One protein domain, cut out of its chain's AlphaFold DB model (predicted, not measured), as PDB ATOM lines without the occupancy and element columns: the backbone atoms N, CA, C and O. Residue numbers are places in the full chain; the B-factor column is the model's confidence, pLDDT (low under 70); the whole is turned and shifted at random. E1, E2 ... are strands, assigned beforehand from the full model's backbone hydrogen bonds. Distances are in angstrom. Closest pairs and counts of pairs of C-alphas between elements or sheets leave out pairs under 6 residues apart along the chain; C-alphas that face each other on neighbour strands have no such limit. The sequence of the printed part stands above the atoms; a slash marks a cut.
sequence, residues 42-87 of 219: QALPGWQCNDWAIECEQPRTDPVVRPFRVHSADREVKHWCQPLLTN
ATOM      1  N   GLN A  42     273.169 263.621 175.368       86.38
ATOM      2  CA  GLN A  42     272.196 263.023 176.288       86.38
ATOM      3  C   GLN A  42     270.742 263.394 175.958       86.38
ATOM      4  O   GLN A  42     269.823 262.800 176.510       86.38
ATOM      5  N   ALA A  43     270.533 264.392 175.098       87.12
ATOM      6  CA  ALA A  43     269.221 264.878 174.689       87.12
ATOM      7  C   ALA A  43     268.827 264.408 173.277       87.12
ATOM      8  O   ALA A  43     267.815 264.875 172.758       87.12
ATOM      9  N   LEU A  44     269.610 263.521 172.643       90.06
ATOM     10  CA  LEU A  44     269.290 262.976 171.322       90.06
ATOM     11  C   LEU A  44     268.021 262.105 171.385       90.06
ATOM     12  O   LEU A  44     268.043 261.045 172.013       90.06
ATOM     13  N   PRO A  45     266.919 262.499 170.723       90.75
ATOM     14  CA  PRO A  45     265.687 261.718 170.750       90.75
ATOM     15  C   PRO A  45     265.870 260.360 170.065       90.75
ATOM     16  O   PRO A  45     266.418 260.293 168.966       90.75
ATOM     17  N   GLY A  46     265.385 259.281 170.687       92.50
ATOM     18  CA  GLY A  46     265.491 257.923 170.136       92.50
ATOM     19  C   GLY A  46     266.901 257.328 170.189       92.50
ATOM     20  O   GLY A  46     267.167 256.331 169.512       92.50
ATOM     21  N   TRP A  47     267.801 257.926 170.976       93.94
ATOM     22  CA  TRP A  47     269.130 257.403 171.277       93.94
ATOM     23  C   TRP A  47     269.296 257.202 172.781       93.94
ATOM     24  O   TRP A  47     268.897 258.040 173.587       93.94
ATOM     25  N   GLN A  48     269.932 256.099 173.154       92.88
ATOM     26  CA  GLN A  48     270.312 255.793 174.525       92.88
ATOM     27  C   GLN A  48     271.812 255.979 174.687       92.88
ATOM     28  O   GLN A  48     272.601 255.496 173.878       92.88
ATOM     29  N   CYS A  49     272.196 256.671 175.757       92.69
ATOM     30  CA  CYS A  49     273.581 256.865 176.159       92.69
ATOM     31  C   CYS A  49     273.780 256.212 177.528       92.69
ATOM     32  O   CYS A  49     273.173 256.637 178.511       92.69
ATOM     33  N   ASN A  50     274.632 255.193 177.592       90.25
ATOM     34  CA  ASN A  50     275.066 254.556 178.836       90.25
ATOM     35  C   ASN A  50     276.603 254.512 178.901       90.25
ATOM     36  O   ASN A  50     277.283 255.007 178.002       90.25
ATOM     37  N   ASP A  51     277.159 253.912 179.955       90.12
ATOM     38  CA  ASP A  51     278.612 253.869 180.190       90.12
ATOM     39  C   ASP A  51     279.413 253.163 179.076       90.12
ATOM     40  O   ASP A  51     280.623 253.361 178.956       90.12
ATOM     41  N   TRP A  52     278.756 252.341 178.255       92.75
ATOM     42  CA  TRP A  52     279.399 251.458 177.278       92.75
ATOM     43  C   TRP A  52     278.993 251.719 175.831       92.75
ATOM     44  O   TRP A  52     279.669 251.231 174.921       92.75
ATOM     45  N   ALA A  53     277.909 252.454 175.591       93.62
ATOM     46  CA  ALA A  53     277.424 252.705 174.246       93.62
ATOM     47  C   ALA A  53     276.572 253.971 174.127       93.62
ATOM     48  O   ALA A  53     275.850 254.354 175.050       93.62
ATOM     49  N   ILE A  54     276.609 254.550 172.926       94.44
ATOM     50  CA  ILE A  54     275.548 255.420 172.412       94.44
ATOM     51  C   ILE A  54     274.938 254.715 171.206       94.44
ATOM     52  O   ILE A  54     275.622 254.515 170.197       94.44
ATOM     53  N   GLU A  55     273.678 254.308 171.323       93.25
ATOM     54  CA  GLU A  55     272.973 253.555 170.286       93.25
ATOM     55  C   GLU A  55     271.527 254.008 170.124       93.25
ATOM     56  O   GLU A  55     270.893 254.486 171.062       93.25
ATOM     57  N   CYS A  56     271.009 253.871 168.907       92.19
ATOM     58  CA  CYS A  56     269.609 254.138 168.633       92.19
ATOM     59  C   CYS A  56     268.731 253.067 169.298       92.19
ATOM     60  O   CYS A  56     269.062 251.880 169.286       92.19
ATOM     61  N   GLU A  57     267.588 253.486 169.841       92.50
ATOM     62  CA  GLU A  57     266.602 252.594 170.466       92.50
ATOM     63  C   GLU A  57     265.984 251.613 169.468       92.50
ATOM     64  O   GLU A  57     265.530 250.532 169.843       92.50
ATOM     65  N   GLN A  58     265.974 251.983 168.186       89.94
ATOM     66  CA  GLN A  58     265.554 251.094 167.117       89.94
ATOM     67  C   GLN A  58     266.603 249.987 166.932       89.94
ATOM     68  O   GLN A  58     267.762 250.270 166.606       89.94
ATOM     69  N   PRO A  59     266.223 248.709 167.112       84.62
ATOM     70  CA  PRO A  59     267.166 247.610 166.994       84.62
ATOM     71  C   PRO A  59     267.814 247.561 165.609       84.62
ATOM     72  O   PRO A  59     267.136 247.720 164.597       84.62
ATOM     73  N   ARG A  60     269.108 247.221 165.572       82.31
ATOM     74  CA  ARG A  60     269.914 247.065 164.342       82.31
ATOM     75  C   ARG A  60     270.152 248.360 163.553       82.31
ATOM     76  O   ARG A  60     270.587 248.286 162.410       82.31
ATOM     77  N   THR A  61     269.946 249.521 164.168       86.88
ATOM     78  CA  THR A  61     270.322 250.806 163.576       86.88
ATOM     79  C   THR A  61     271.783 251.128 163.861       86.88
ATOM     80  O   THR A  61     272.194 251.239 165.019       86.88
ATOM     81  N   ASP A  62     272.560 251.271 162.795       89.31
ATOM     82  CA  ASP A  62     273.946 251.730 162.832       89.31
ATOM     83  C   ASP A  62     274.031 253.253 162.618       89.31
ATOM     84  O   ASP A  62     273.128 253.834 162.006       89.31
ATOM     85  N   PRO A  63     275.108 253.910 163.083       91.31
ATOM     86  CA  PRO A  63     276.242 253.349 163.826       91.31
ATOM     87  C   PRO A  63     275.980 253.237 165.338       91.31
ATOM     88  O   PRO A  63     275.043 253.821 165.879       91.31
ATOM     89  N   VAL A  64     276.868 252.531 166.042       93.31
ATOM     90  CA  VAL A  64     276.964 252.552 167.512       93.31
ATOM     91  C   VAL A  64     278.306 253.113 167.939       93.31
ATOM     92  O   VAL A  64     279.347 252.632 167.487       93.31
ATOM     93  N   VAL A  65     278.303 254.071 168.862       95.38
ATOM     94  CA  VAL A  65     279.536 254.579 169.476       95.38
ATOM     95  C   VAL A  65     279.891 253.702 170.670       95.38
ATOM     96  O   VAL A  65     279.045 253.498 171.538       95.38
ATOM     97  N   ARG A  66     281.130 253.204 170.747       96.00
ATOM     98  CA  ARG A  66     281.634 252.422 171.893       96.00
ATOM     99  C   ARG A  66     283.020 252.892 172.331       96.00
ATOM    100  O   ARG A  66     283.807 253.300 171.474       96.00
ATOM    101  N   PRO A  67     283.356 252.821 173.630       96.25
ATOM    102  CA  PRO A  67     284.706 253.082 174.101       96.25
ATOM    103  C   PRO A  67     285.621 251.888 173.800       96.25
ATOM    104  O   PRO A  67     285.269 250.735 174.040       96.25
ATOM    105  N   PHE A  68     286.831 252.169 173.324       95.75
ATOM    106  CA  PHE A  68     287.872 251.174 173.091       95.75
ATOM    107  C   PHE A  68     289.148 251.555 173.823       95.75
ATOM    108  O   PHE A  68     289.573 252.709 173.798       95.75
ATOM    109  N   ARG A  69     289.788 250.553 174.429       95.44
ATOM    110  CA  ARG A  69     291.175 250.639 174.882       95.44
ATOM    111  C   ARG A  69     292.070 250.134 173.760       95.44
ATOM    112  O   ARG A  69     291.927 248.989 173.335       95.44
ATOM    113  N   VAL A  70     292.994 250.971 173.309       93.81
ATOM    114  CA  VAL A  70     293.918 250.640 172.224       93.81
ATOM    115  C   VAL A  70     295.325 250.470 172.782       93.81
ATOM    116  O   VAL A  70     295.749 251.204 173.677       93.81
ATOM    117  N   HIS A  71     296.037 249.480 172.253       94.75
ATOM    118  CA  HIS A  71     297.455 249.266 172.493       94.75
ATOM    119  C   HIS A  71     298.176 249.177 171.148       94.75
ATOM    120  O   HIS A  71     297.780 248.385 170.294       94.75
ATOM    121  N   SER A  72     299.221 249.983 170.966       90.69
ATOM    122  CA  SER A  72     300.047 249.990 169.757       90.69
ATOM    123  C   SER A  72     301.514 250.138 170.136       90.69
ATOM    124  O   SER A  72     301.910 251.166 170.680       90.69
ATOM    125  N   ALA A  73     302.331 249.133 169.819       89.81
ATOM    126  CA  ALA A  73     303.762 249.158 170.124       89.81
ATOM    127  C   ALA A  73     304.523 250.224 169.312       89.81
ATOM    128  O   ALA A  73     305.480 250.804 169.820       89.81
ATOM    129  N   ASP A  74     304.043 250.520 168.098       90.75
ATOM    130  CA  ASP A  74     304.725 251.363 167.102       90.75
ATOM    131  C   ASP A  74     304.301 252.846 167.132       90.75
ATOM    132  O   ASP A  74     304.559 253.601 166.194       90.75
ATOM    133  N   ARG A  75     303.603 253.286 168.187       87.62
ATOM    134  CA  ARG A  75     303.158 254.681 168.364       87.62
ATOM    135  C   ARG A  75     303.848 255.315 169.570       87.62
ATOM    136  O   ARG A  75     304.150 254.633 170.545       87.62
ATOM    137  N   GLU A  76     304.039 256.634 169.517       90.56
ATOM    138  CA  GLU A  76     304.588 257.428 170.627       90.56
ATOM    139  C   GLU A  76     303.753 257.257 171.906       90.56
ATOM    140  O   GLU A  76     304.279 256.926 172.968       90.56
ATOM    141  N   VAL A  77     302.426 257.374 171.780       91.25
ATOM    142  CA  VAL A  77     301.477 257.018 172.838       91.25
ATOM    143  C   VAL A  77     301.052 255.565 172.648       91.25
ATOM    144  O   VAL A  77     300.244 255.244 171.778       91.25
ATOM    145  N   LYS A  78     301.607 254.676 173.476       93.25
ATOM    146  CA  LYS A  78     301.392 253.224 173.352       93.25
ATOM    147  C   LYS A  78     300.005 252.765 173.779       93.25
ATOM    148  O   LYS A  78     299.515 251.762 173.270       93.25
ATOM    149  N   HIS A  79     299.376 253.481 174.708       95.81
ATOM    150  CA  HIS A  79     298.082 253.120 175.275       95.81
ATOM    151  C   HIS A  79     297.181 254.340 175.365       95.81
ATOM    152  O   HIS A  79     297.596 255.378 175.878       95.81
ATOM    153  N   TRP A  80     295.937 254.197 174.925       95.75
ATOM    154  CA  TRP A  80     294.919 255.225 175.102       95.75
ATOM    155  C   TRP A  80     293.518 254.615 175.094       95.75
ATOM    156  O   TRP A  80     293.324 253.446 174.747       95.75
ATOM    157  N   CYS A  81     292.538 255.426 175.488       95.31
ATOM    158  CA  CYS A  81     291.123 255.117 175.338       95.31
ATOM    159  C   CYS A  81     290.488 256.137 174.396       95.31
ATOM    160  O   CYS A  81     290.766 257.331 174.506       95.31
ATOM    161  N   GLN A  82     289.629 255.682 173.491       95.88
ATOM    162  CA  GLN A  82     288.855 256.567 172.623       95.88
ATOM    163  C   GLN A  82     287.500 255.951 172.269       95.88
ATOM    164  O   GLN A  82     287.384 254.724 172.238       95.88
ATOM    165  N   PRO A  83     286.484 256.768 171.959       95.56
ATOM    166  CA  PRO A  83     285.296 256.270 171.292       95.56
ATOM    167  C   PRO A  83     285.617 255.907 169.834       95.56
ATOM    168  O   PRO A  83     286.420 256.572 169.172       95.56
ATOM    169  N   LEU A  84     284.973 254.856 169.336       96.50
ATOM    170  CA  LEU A  84     284.929 254.504 167.919       96.50
ATOM    171  C   LEU A  84     283.486 254.198 167.516       96.50
ATOM    172  O   LEU A  84     282.705 253.663 168.307       96.50
ATOM    173  N   LEU A  85     283.157 254.520 166.270       95.06
ATOM    174  CA  LEU A  85     281.925 254.117 165.606       95.06
ATOM    175  C   LEU A  85     282.052 252.659 165.156       95.06
ATOM    176  O   LEU A  85     283.067 252.256 164.594       95.06
ATOM    177  N   THR A  86     281.021 251.864 165.406       93.56
ATOM    178  CA  THR A  86     280.917 250.464 164.982       93.56
ATOM    179  C   THR A  86     279.639 250.276 164.188       93.56
ATOM    180  O   THR A  86     278.594 250.790 164.587       93.56
ATOM    181  N   ASN A  87     279.725 249.502 163.112       91.38
ATOM    182  CA  ASN A  87     278.570 249.081 162.329       91.38
ATOM    183  C   ASN A  87     278.318 247.592 162.586       91.38
ATOM    184  O   ASN A  87     279.257 246.805 162.721       91.38
TER     185      ASN A  87
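Overview. This is residues 42 to 87 of the 219 residues of the protein "Hexose_dehydrat domain-containing protein" of Burkholderiaceae bacterium (UniProt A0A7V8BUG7). A long, bent hairpin of two strands, E3 and E4, makes most of the length, and a small hairpin, E1 and E2, sits at the end where E3 begins. The 46 printed residues hold four named strands, E1 to E4 in order, and no named helix. The class is all strand, with 22 residues, under half, in named elements. The whole is loose, with a radius of gyration of the C-alphas of 13.6 A and spans of 39 by 20 by 12 A.

Along the chain. Find C-alpha 64 at (276.964, 252.552, 167.512); from there E3 runs 21.3 A to residue 71. E4, residues 79 to 86, runs 20.2 A to (280.917, 250.464, 164.982). E1 is residues 47 to 49, E2 54 to 56.

Arrangement. Hairpin E3 and E4 is antiparallel at 153 degrees; look for N 68 and O 82, 2.8 A apart. E4 bends by 57 degrees at residue 83. Hairpin E1 and E2 is antiparallel at 159 degrees, with N 48 and O 55 at 2.8 A. The closest C-alphas of E2 and E3, Glu 55 and Val 64, are 5.0 A apart. E1 is apart from E3 and E4.

Size, cuts and confidence. The farthest C-alphas, Pro 45 and Asp 74, are 40.6 A apart. The printed part has no cut, no link is long, and no printed residue is under 70 in pLDDT.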